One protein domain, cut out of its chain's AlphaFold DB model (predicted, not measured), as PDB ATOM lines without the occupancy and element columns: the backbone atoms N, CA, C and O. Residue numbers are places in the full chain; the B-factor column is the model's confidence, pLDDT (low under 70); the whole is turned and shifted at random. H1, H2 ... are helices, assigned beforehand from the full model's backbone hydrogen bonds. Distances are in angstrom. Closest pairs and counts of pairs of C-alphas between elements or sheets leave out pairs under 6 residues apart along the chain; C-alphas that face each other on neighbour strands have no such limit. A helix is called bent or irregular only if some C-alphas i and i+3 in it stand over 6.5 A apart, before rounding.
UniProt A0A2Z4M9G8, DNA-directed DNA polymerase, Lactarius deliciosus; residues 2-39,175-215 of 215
ATOM      1  N   SER A   2       2.941  42.148  30.483       80.44
ATOM      2  CA  SER A   2       3.917  41.085  30.186       80.44
ATOM      3  C   SER A   2       3.962  40.794  28.680       80.44
ATOM      4  O   SER A   2       2.942  40.929  27.999       80.44
ATOM      5  N   ILE A   3       5.133  40.393  28.169       84.69
ATOM      6  CA  ILE A   3       5.331  39.993  26.761       84.69
ATOM      7  C   ILE A   3       4.265  38.970  26.351       84.69
ATOM      8  O   ILE A   3       3.602  39.137  25.337       84.69
ATOM      9  N   PHE A   4       4.006  37.998  27.222       88.56
ATOM     10  CA  PHE A   4       2.998  36.963  27.036       88.56
ATOM     11  C   PHE A   4       1.570  37.504  26.821       88.56
ATOM     12  O   PHE A   4       0.902  37.113  25.866       88.56
ATOM     13  N   ILE A   5       1.096  38.429  27.669       89.31
ATOM     14  CA  ILE A   5      -0.255  39.010  27.529       89.31
ATOM     15  C   ILE A   5      -0.355  39.827  26.242       89.31
ATOM     16  O   ILE A   5      -1.341  39.713  25.513       89.31
ATOM     17  N   ARG A   6       0.672  40.635  25.952       90.44
ATOM     18  CA  ARG A   6       0.724  41.455  24.741       90.44
ATOM     19  C   ARG A   6       0.685  40.586  23.485       90.44
ATOM     20  O   ARG A   6      -0.093  40.889  22.589       90.44
ATOM     21  N   ASP A   7       1.501  39.539  23.427       92.12
ATOM     22  CA  ASP A   7       1.617  38.662  22.261       92.12
ATOM     23  C   ASP A   7       0.319  37.876  22.018       92.12
ATOM     24  O   ASP A   7      -0.141  37.755  20.886       92.12
ATOM     25  N   ILE A   8      -0.333  37.385  23.078       93.69
ATOM     26  CA  ILE A   8      -1.626  36.702  22.935       93.69
ATOM     27  C   ILE A   8      -2.707  37.676  22.478       93.69
ATOM     28  O   ILE A   8      -3.452  37.369  21.548       93.69
ATOM     29  N   TYR A   9      -2.798  38.857  23.089       94.81
ATOM     30  CA  TYR A   9      -3.808  39.830  22.688       94.81
ATOM     31  C   TYR A   9      -3.570  40.339  21.263       94.81
ATOM     32  O   TYR A   9      -4.524  40.491  20.503       94.81
ATOM     33  N   SER A  10      -2.319  40.575  20.858       93.56
ATOM     34  CA  SER A  10      -2.003  41.065  19.513       93.56
ATOM     35  C   SER A  10      -2.394  40.058  18.430       93.56
ATOM     36  O   SER A  10      -2.970  40.482  17.422       93.56
ATOM     37  N   VAL A  11      -2.149  38.763  18.667       94.81
ATOM     38  CA  VAL A  11      -2.357  37.669  17.708       94.81
ATOM     39  C   VAL A  11      -3.776  37.096  17.740       94.81
ATOM     40  O   VAL A  11      -4.336  36.818  16.684       94.81
ATOM     41  N   GLU A  12      -4.364  36.903  18.921       95.69
ATOM     42  CA  GLU A  12      -5.664  36.228  19.082       95.69
ATOM     43  C   GLU A  12      -6.830  37.179  19.335       95.69
ATOM     44  O   GLU A  12      -7.977  36.751  19.247       95.69
ATOM     45  N   LYS A  13      -6.557  38.447  19.672       95.75
ATOM     46  CA  LYS A  13      -7.569  39.433  20.099       95.75
ATOM     47  C   LYS A  13      -8.408  38.968  21.296       95.75
ATOM     48  O   LYS A  13      -9.567  39.347  21.440       95.75
ATOM     49  N   ILE A  14      -7.817  38.164  22.184       94.19
ATOM     50  CA  ILE A  14      -8.482  37.624  23.375       94.19
ATOM     51  C   ILE A  14      -7.868  38.222  24.636       94.19
ATOM     52  O   ILE A  14      -6.666  38.111  24.868       94.19
ATOM     53  N   ASP A  15      -8.714  38.803  25.488       92.62
ATOM     54  CA  ASP A  15      -8.324  39.198  26.841       92.62
ATOM     55  C   ASP A  15      -8.170  37.958  27.738       92.62
ATOM     56  O   ASP A  15      -9.102  37.154  27.912       92.62
ATOM     57  N   ILE A  16      -6.973  37.816  28.305       92.62
ATOM     58  CA  ILE A  16      -6.570  36.714  29.181       92.62
ATOM     59  C   ILE A  16      -6.313  37.146  30.627       92.62
ATOM     60  O   ILE A  16      -5.955  36.304  31.444       92.62
ATOM     61  N   THR A  17      -6.506  38.422  30.973       90.81
ATOM     62  CA  THR A  17      -6.188  38.976  32.307       90.81
ATOM     63  C   THR A  17      -6.934  38.285  33.450       90.81
ATOM     64  O   THR A  17      -6.439  38.233  34.571       90.81
ATOM     65  N   LYS A  18      -8.105  37.708  33.159       91.06
ATOM     66  CA  LYS A  18      -8.939  36.958  34.113       91.06
ATOM     67  C   LYS A  18      -8.712  35.442  34.088       91.06
ATOM     68  O   LYS A  18      -9.471  34.707  34.716       91.06
ATOM     69  N   LEU A  19      -7.736  34.943  33.328       91.62
ATOM     70  CA  LEU A  19      -7.476  33.508  33.193       91.62
ATOM     71  C   LEU A  19      -6.241  33.119  34.013       91.62
ATOM     72  O   LEU A  19      -5.141  33.566  33.696       91.62
ATOM     73  N   PRO A  20      -6.389  32.258  35.035       87.69
ATOM     74  CA  PRO A  20      -5.317  32.010  35.996       87.69
ATOM     75  C   PRO A  20      -4.244  31.031  35.500       87.69
ATOM     76  O   PRO A  20      -3.190  30.927  36.116       87.69
ATOM     77  N   THR A  21      -4.498  30.274  34.423       91.44
ATOM     78  CA  THR A  21      -3.598  29.198  33.975       91.44
ATOM     79  C   THR A  21      -3.405  29.170  32.462       91.44
ATOM     80  O   THR A  21      -4.341  29.427  31.700       91.44
ATOM     81  N   ASN A  22      -2.222  28.728  32.020       91.06
ATOM     82  CA  ASN A  22      -1.911  28.491  30.603       91.06
ATOM     83  C   ASN A  22      -2.907  27.531  29.934       91.06
ATOM     84  O   ASN A  22      -3.300  27.739  28.790       91.06
ATOM     85  N   SER A  23      -3.373  26.511  30.664       91.56
ATOM     86  CA  SER A  23      -4.388  25.569  30.182       91.56
ATOM     87  C   SER A  23      -5.749  26.231  29.946       91.56
ATOM     88  O   SER A  23      -6.397  25.960  28.937       91.56
ATOM     89  N   SER A  24      -6.172  27.142  30.828       93.19
ATOM     90  CA  SER A  24      -7.417  27.902  30.660       93.19
ATOM     91  C   SER A  24      -7.312  28.899  29.507       93.19
ATOM     92  O   SER A  24      -8.275  29.080  28.763       93.19
ATOM     93  N   ILE A  25      -6.135  29.505  29.332       95.00
ATOM     94  CA  ILE A  25      -5.828  30.419  28.228       95.00
ATOM     95  C   ILE A  25      -5.885  29.687  26.886       95.00
ATOM     96  O   ILE A  25      -6.683  30.064  26.030       95.00
ATOM     97  N   ALA A  26      -5.108  28.611  26.725       95.62
ATOM     98  CA  ALA A  26      -5.070  27.819  25.496       95.62
ATOM     99  C   ALA A  26      -6.464  27.304  25.116       95.62
ATOM    100  O   ALA A  26      -6.868  27.384  23.959       95.62
ATOM    101  N   PHE A  27      -7.243  26.849  26.100       95.19
ATOM    102  CA  PHE A  27      -8.602  26.374  25.866       95.19
ATOM    103  C   PHE A  27      -9.585  27.486  25.501       95.19
ATOM    104  O   PHE A  27     -10.411  27.281  24.612       95.19
ATOM    105  N   LYS A  28      -9.504  28.670  26.128       95.38
ATOM    106  CA  LYS A  28     -10.330  29.820  25.725       95.38
ATOM    107  C   LYS A  28     -10.010  30.230  24.293       95.38
ATOM    108  O   LYS A  28     -10.935  30.419  23.507       95.38
ATOM    109  N   ILE A  29      -8.726  30.326  23.955       96.31
ATOM    110  CA  ILE A  29      -8.269  30.652  22.602       96.31
ATOM    111  C   ILE A  29      -8.804  29.629  21.604       96.31
ATOM    112  O   ILE A  29      -9.488  30.008  20.656       96.31
ATOM    113  N   PHE A  30      -8.582  28.338  21.864       96.38
ATOM    114  CA  PHE A  30      -9.067  27.256  21.014       96.38
ATOM    115  C   PHE A  30     -10.582  27.339  20.795       96.38
ATOM    116  O   PHE A  30     -11.041  27.377  19.658       96.38
ATOM    117  N   ARG A  31     -11.368  27.450  21.872       94.56
ATOM    118  CA  ARG A  31     -12.834  27.520  21.784       94.56
ATOM    119  C   ARG A  31     -13.355  28.746  21.046       94.56
ATOM    120  O   ARG A  31     -14.402  28.647  20.422       94.56
ATOM    121  N   THR A  32     -12.666  29.879  21.157       94.81
ATOM    122  CA  THR A  32     -13.127  31.147  20.571       94.81
ATOM    123  C   THR A  32     -12.773  31.228  19.088       94.81
ATOM    124  O   THR A  32     -13.625  31.573  18.280       94.81
ATOM    125  N   ASN A  33     -11.537  30.869  18.728       95.75
ATOM    126  CA  ASN A  33     -10.991  31.154  17.397       95.75
ATOM    127  C   ASN A  33     -10.842  29.907  16.502       95.75
ATOM    128  O   ASN A  33     -10.732  30.048  15.287       95.75
ATOM    129  N   TYR A  34     -10.818  28.690  17.067       95.81
ATOM    130  CA  TYR A  34     -10.391  27.483  16.336       95.81
ATOM    131  C   TYR A  34     -11.394  26.330  16.354       95.81
ATOM    132  O   TYR A  34     -11.403  25.544  15.412       95.81
ATOM    133  N   LEU A  35     -12.248  26.225  17.379       92.00
ATOM    134  CA  LEU A  35     -13.217  25.132  17.493       92.00
ATOM    135  C   LEU A  35     -14.246  25.157  16.349       92.00
ATOM    136  O   LEU A  35     -14.615  24.093  15.852       92.00
ATOM    137  N   LYS A  36     -14.638  26.357  15.890       87.19
ATOM    138  CA  LYS A  36     -15.637  26.568  14.826       87.19
ATOM    139  C   LYS A  36     -16.926  25.783  15.136       87.19
ATOM    140  O   LYS A  36     -17.405  25.847  16.266       87.19
ATOM    141  N   ASP A  37     -17.445  25.026  14.171       84.94
ATOM    142  CA  ASP A  37     -18.675  24.234  14.299       84.94
ATOM    143  C   ASP A  37     -18.464  22.863  14.966       84.94
ATOM    144  O   ASP A  37     -19.430  22.132  15.209       84.94
ATOM    145  N   ASN A  38     -17.217  22.495  15.286       85.62
ATOM    146  CA  ASN A  38     -16.932  21.223  15.944       85.62
ATOM    147  C   ASN A  38     -17.518  21.214  17.361       85.62
ATOM    148  O   ASN A  38     -17.361  22.161  18.137       85.62
ATOM    149  N   LYS A  39     -18.147  20.102  17.745       86.62
ATOM    150  CA  LYS A  39     -18.738  19.935  19.076       86.62
ATOM    151  C   LYS A  39     -17.876  19.010  19.919       86.62
ATOM    152  O   LYS A  39     -17.771  17.823  19.629       86.62
ATOM    153  N   PHE A 175      -8.181  20.097  15.452       96.44
ATOM    154  CA  PHE A 175      -7.133  20.909  16.073       96.44
ATOM    155  C   PHE A 175      -6.132  21.497  15.071       96.44
ATOM    156  O   PHE A 175      -5.316  22.326  15.471       96.44
ATOM    157  N   ASN A 176      -6.194  21.135  13.785       96.31
ATOM    158  CA  ASN A 176      -5.128  21.423  12.815       96.31
ATOM    159  C   ASN A 176      -4.779  22.906  12.734       96.31
ATOM    160  O   ASN A 176      -3.622  23.263  12.906       96.31
ATOM    161  N   SER A 177      -5.766  23.790  12.566       96.69
ATOM    162  CA  SER A 177      -5.491  25.230  12.472       96.69
ATOM    163  C   SER A 177      -4.811  25.796  13.726       96.69
ATOM    164  O   SER A 177      -3.965  26.678  13.611       96.69
ATOM    165  N   PHE A 178      -5.156  25.289  14.915       96.94
ATOM    166  CA  PHE A 178      -4.520  25.692  16.172       96.94
ATOM    167  C   PHE A 178      -3.085  25.154  16.245       96.94
ATOM    168  O   PHE A 178      -2.148  25.909  16.495       96.94
ATOM    169  N   ILE A 179      -2.909  23.854  15.996       97.38
ATOM    170  CA  ILE A 179      -1.616  23.172  16.100       97.38
ATOM    171  C   ILE A 179      -0.624  23.718  15.076       97.38
ATOM    172  O   ILE A 179       0.465  24.123  15.473       97.38
ATOM    173  N   THR A 180      -1.001  23.788  13.797       97.06
ATOM    174  CA  THR A 180      -0.141  24.286  12.714       97.06
ATOM    175  C   THR A 180       0.328  25.708  13.004       97.06
ATOM    176  O   THR A 180       1.529  25.951  13.030       97.06
ATOM    177  N   LYS A 181      -0.583  26.625  13.368       97.00
ATOM    178  CA  LYS A 181      -0.221  28.019  13.667       97.00
ATOM    179  C   LYS A 181       0.849  28.127  14.756       97.00
ATOM    180  O   LYS A 181       1.870  28.781  14.559       97.00
ATOM    181  N   TYR A 182       0.624  27.519  15.922       97.06
ATOM    182  CA  TYR A 182       1.575  27.647  17.032       97.06
ATOM    183  C   TYR A 182       2.837  26.815  16.835       97.06
ATOM    184  O   TYR A 182       3.889  27.178  17.368       97.06
ATOM    185  N   PHE A 183       2.764  25.726  16.070       97.31
ATOM    186  CA  PHE A 183       3.944  24.976  15.668       97.31
ATOM    187  C   PHE A 183       4.847  25.816  14.758       97.31
ATOM    188  O   PHE A 183       6.036  25.930  15.054       97.31
ATOM    189  N   ASP A 184       4.286  26.470  13.740       97.38
ATOM    190  CA  ASP A 184       5.041  27.288  12.785       97.38
ATOM    191  C   ASP A 184       5.697  28.491  13.469       97.38
ATOM    192  O   ASP A 184       6.881  28.754  13.260       97.38
ATOM    193  N   ILE A 185       4.981  29.166  14.379       96.56
ATOM    194  CA  ILE A 185       5.559  30.232  15.218       96.56
ATOM    195  C   ILE A 185       6.717  29.682  16.063       96.56
ATOM    196  O   ILE A 185       7.805  30.255  16.092       96.56
ATOM    197  N   LYS A 186       6.520  28.542  16.740       96.00
ATOM    198  CA  LYS A 186       7.556  27.906  17.573       96.00
ATOM    199  C   LYS A 186       8.790  27.492  16.758       96.00
ATOM    200  O   LYS A 186       9.895  27.478  17.313       96.00
ATOM    201  N   ALA A 187       8.591  27.096  15.504       95.56
ATOM    202  CA  ALA A 187       9.628  26.641  14.583       95.56
ATOM    203  C   ALA A 187      10.325  27.790  13.831       95.56
ATOM    204  O   ALA A 187      11.338  27.543  13.184       95.56
ATOM    205  N   GLY A 188       9.826  29.027  13.933       95.12
ATOM    206  CA  GLY A 188      10.356  30.170  13.184       95.12
ATOM    207  C   GLY A 188       9.974  30.157  11.701       95.12
ATOM    208  O   GLY A 188      10.658  30.770  10.891       95.12
ATOM    209  N   LEU A 189       8.900  29.448  11.350       95.88
ATOM    210  CA  LEU A 189       8.372  29.326   9.986       95.88
ATOM    211  C   LEU A 189       7.243  30.331   9.698       95.88
ATOM    212  O   LEU A 189       6.685  30.335   8.605       95.88
ATOM    213  N   SER A 190       6.873  31.156  10.681       94.25
ATOM    214  CA  SER A 190       5.789  32.134  10.585       94.25
ATOM    215  C   SER A 190       6.301  33.561  10.762       94.25
ATOM    216  O   SER A 190       7.117  33.822  11.643       94.25
ATOM    217  N   ASP A 191       5.724  34.500  10.007       93.31
ATOM    218  CA  ASP A 191       5.941  35.945  10.170       93.31
ATOM    219  C   ASP A 191       5.194  36.544  11.379       93.31
ATOM    220  O   ASP A 191       5.340  37.729  11.703       93.31
ATOM    221  N   ILE A 192       4.360  35.749  12.063       93.75
ATOM    222  CA  ILE A 192       3.622  36.197  13.246       93.75
ATOM    223  C   ILE A 192       4.606  36.501  14.380       93.75
ATOM    224  O   ILE A 192       5.289  35.622  14.904       93.75
ATOM    225  N   LYS A 193       4.609  37.760  14.827       91.75
ATOM    226  CA  LYS A 193       5.426  38.227  15.954       91.75
ATOM    227  C   LYS A 193       4.835  37.767  17.289       91.75
ATOM    228  O   LYS A 193       4.032  38.473  17.897       91.75
ATOM    229  N   MET A 194       5.253  36.591  17.736       94.38
ATOM    230  CA  MET A 194       4.963  36.036  19.057       94.38
ATOM    231  C   MET A 194       6.207  35.325  19.584       94.38
ATOM    232  O   MET A 194       6.889  34.622  18.841       94.38
ATOM    233  N   ASP A 195       6.491  35.488  20.874       94.12
ATOM    234  CA  ASP A 195       7.592  34.778  21.511       94.12
ATOM    235  C   ASP A 195       7.442  33.247  21.387       94.12
ATOM    236  O   ASP A 195       6.372  32.667  21.619       94.12
ATOM    237  N   ARG A 196       8.549  32.568  21.069       94.50
ATOM    238  CA  ARG A 196       8.599  31.110  20.885       94.50
ATOM    239  C   ARG A 196       8.105  30.344  22.113       94.50
ATOM    240  O   ARG A 196       7.478  29.291  21.971       94.50
ATOM    241  N   THR A 197       8.401  30.830  23.317       94.06
ATOM    242  CA  THR A 197       7.972  30.195  24.570       94.06
ATOM    243  C   THR A 197       6.467  30.327  24.738       94.06
ATOM    244  O   THR A 197       5.817  29.343  25.085       94.06
ATOM    245  N   THR A 198       5.895  31.488  24.405       94.12
ATOM    246  CA  THR A 198       4.437  31.697  24.370       94.12
ATOM    247  C   THR A 198       3.758  30.686  23.447       94.12
ATOM    248  O   THR A 198       2.856  29.968  23.885       94.12
ATOM    249  N   ALA A 199       4.239  30.542  22.209       95.06
ATOM    250  CA  ALA A 199       3.691  29.573  21.258       95.06
ATOM    251  C   ALA A 199       3.818  28.125  21.763       95.06
ATOM    252  O   ALA A 199       2.847  27.367  21.744       95.06
ATOM    253  N   LYS A 200       4.988  27.745  22.300       94.44
ATOM    254  CA  LYS A 200       5.214  26.411  22.889       94.44
ATOM    255  C   LYS A 200       4.270  26.126  24.063       94.44
ATOM    256  O   LYS A 200       3.776  25.006  24.187       94.44
ATOM    257  N   LEU A 201       4.021  27.112  24.925       93.75
ATOM    258  CA  LEU A 201       3.116  26.973  26.067       93.75
ATOM    259  C   LEU A 201       1.674  26.744  25.613       93.75
ATOM    260  O   LEU A 201       1.023  25.839  26.134       93.75
ATOM    261  N   LEU A 202       1.191  27.515  24.636       94.38
ATOM    262  CA  LEU A 202      -0.155  27.345  24.078       94.38
ATOM    263  C   LEU A 202      -0.329  25.965  23.442       94.38
ATOM    264  O   LEU A 202      -1.315  25.280  23.718       94.38
ATOM    265  N   LEU A 203       0.674  25.531  22.674       93.31
ATOM    266  CA  LEU A 203       0.689  24.245  21.986       93.31
ATOM    267  C   LEU A 203       0.583  23.059  22.963       93.31
ATOM    268  O   LEU A 203      -0.234  22.163  22.770       93.31
ATOM    269  N   ASN A 204       1.365  23.072  24.046       91.88
ATOM    270  CA  ASN A 204       1.415  21.956  24.998       91.88
ATOM    271  C   ASN A 204       0.280  21.979  26.039       91.88
ATOM    272  O   ASN A 204      -0.081  20.935  26.580       91.88
ATOM    273  N   SER A 205      -0.281  23.153  26.346       93.38
ATOM    274  CA  SER A 205      -1.259  23.296  27.438       93.38
ATOM    275  C   SER A 205      -2.683  22.885  27.052       93.38
ATOM    276  O   SER A 205      -3.500  22.643  27.943       93.38
ATOM    277  N   LEU A 206      -3.000  22.815  25.752       93.75
ATOM    278  CA  LEU A 206      -4.352  22.503  25.282       93.75
ATOM    279  C   LEU A 206      -4.743  21.048  25.571       93.75
ATOM    280  O   LEU A 206      -5.787  20.811  26.176       93.75
ATOM    281  N   TYR A 207      -3.894  20.086  25.197       92.06
ATOM    282  CA  TYR A 207      -4.153  18.655  25.395       92.06
ATOM    283  C   TYR A 207      -4.482  18.327  26.858       92.06
ATOM    284  O   TYR A 207      -5.531  17.753  27.156       92.06
ATOM    285  N   GLY A 208      -3.635  18.776  27.791       87.00
ATOM    286  CA  GLY A 208      -3.823  18.499  29.215       87.00
ATOM    287  C   GLY A 208      -5.154  19.027  29.757       87.00
ATOM    288  O   GLY A 208      -5.741  18.408  30.641       87.00
ATOM    289  N   ARG A 209      -5.671  20.133  29.197       91.06
ATOM    290  CA  ARG A 209      -6.972  20.701  29.579       91.06
ATOM    291  C   ARG A 209      -8.140  19.799  29.183       91.06
ATOM    292  O   ARG A 209      -9.089  19.695  29.953       91.06
ATOM    293  N   LEU A 210      -8.062  19.154  28.020       90.62
ATOM    294  CA  LEU A 210      -9.093  18.234  27.523       90.62
ATOM    295  C   LEU A 210      -9.161  16.948  28.361       90.62
ATOM    296  O   LEU A 210     -10.233  16.378  28.526       90.62
ATOM    297  N   GLY A 211      -8.033  16.533  28.945       88.25
ATOM    298  CA  GLY A 211      -7.934  15.379  29.840       88.25
ATOM    299  C   GLY A 211      -8.116  15.687  31.333       88.25
ATOM    300  O   GLY A 211      -7.865  14.809  32.166       88.25
ATOM    301  N   MET A 212      -8.518  16.899  31.733       86.31
ATOM    302  CA  MET A 212      -8.694  17.229  33.158       86.31
ATOM    303  C   MET A 212      -9.836  16.428  33.791       86.31
ATOM    304  O   MET A 212     -10.860  16.180  33.158       86.31
ATOM    305  N   LYS A 213      -9.665  16.014  35.053       81.44
ATOM    306  CA  LYS A 213     -10.778  15.443  35.816       81.44
ATOM    307  C   LYS A 213     -11.778  16.566  36.140       81.44
ATOM    308  O   LYS A 213     -11.341  17.641  36.551       81.44
ATOM    309  N   PRO A 214     -13.088  16.345  35.944       69.50
ATOM    310  CA  PRO A 214     -14.112  17.339  36.259       69.50
ATOM    311  C   PRO A 214     -14.380  17.492  37.769       69.50
ATOM    312  O   PRO A 214     -15.139  18.382  38.144       69.50
ATOM    313  N   TYR A 215     -13.770  16.646  38.607       60.28
ATOM    314  CA  TYR A 215     -13.831  16.634  40.071       60.28
ATOM    315  C   TYR A 215     -12.543  16.038  40.646       60.28
ATOM    316  O   TYR A 215     -12.004  15.083  40.025       60.28
TER     317      TYR A 215
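What this domain is: This is residues 2 to 39 and 175 to 215 of the 215 residues of the protein "DNA-directed DNA polymerase" of Lactarius deliciosus (UniProt A0A2Z4M9G8). The longest helix, H4, folds back along H3 in a helical hairpin, and H2 crosses H4 at nearly a right angle. H1 runs in much the same direction as H2 and meets H4 near Thr 198, close to where H4 begins, while H2 comes closest to H4 farther along it, at Ser 205. The printed part has 79 residues with four named helices, in the order H1, H2, H3, H4, and no named strand; its class is all helix. It is compact, with a radius of gyration of the C-alphas of 12.2 A and spans of 39 by 27 by 20 A.

How they stand to each other: H4, residues 196 to 210, is the hub, touching three other helices. H4 touches H3, residues 176 to 187, in a hairpin; the closest C-alphas are those of Lys 186 and Arg 196, 4.7 A apart. H3 and H4 run opposite ways at a shallow tilt of 33 degrees, only just short of steep. H2, residues 22 to 34, touches H4 and is about perpendicular to it at 87 degrees; their closest C-alphas are those of Ser 23 and Ser 205, 4.7 A apart. H1, residues 3 to 12, only just touches H4, with 3 pairs of C-alphas within 8 A, and on the side of H4 with residue 198 alone; the C-alphas of Phe 4 and Thr 198 are the closest, at 6.1 A. H1 and H4 run the same way at a steep tilt of 69.7 degrees, only just short of about perpendicular. H2 only just touches H3, with 3 pairs of C-alphas within 8 A, through residues 30 to 34 of H2 and 177 to 178 of H3; the closest C-alphas are those of Tyr 34 and Phe 178, 6.1 A apart, at a steep tilt of 56 degrees. H1 and H2 are close but not clearly touching; their closest C-alphas are those of Glu 12 and Ile 29, 7.1 A apart. H1 and H3 are apart. Every O i to N i+4 pair is within hydrogen-bond range in H1, H2 and H3, and 7 of 11 are in H4.

Where its parts are: H4 is 22.9 A long from C-alpha 196 at (8.599, 31.110, 20.885) to C-alpha 210 at (-9.093, 18.234, 27.523). H4 is neither bent nor irregular, but only just: C-alphas 204 and 207 are 6.5 A apart. H2 measures 16.6 A, H3 15.8 A and H1 13.9 A; H1 begins at C-alpha 3, at (5.331, 39.993, 26.761).

The domain as a whole: The two C-alphas farthest apart are those of Asp 191 and Tyr 215, at 40.7 A. Residues 40 to 174 are not printed, and C-alphas 39 and 175 are 12.0 A apart across this cut, which falls in the link from H2 to H3. The links H1 to H2 and H3 to H4 are short. Mean pLDDT of the printed part is 92.2; residues 214 to 215, at the chain's end, are under 70.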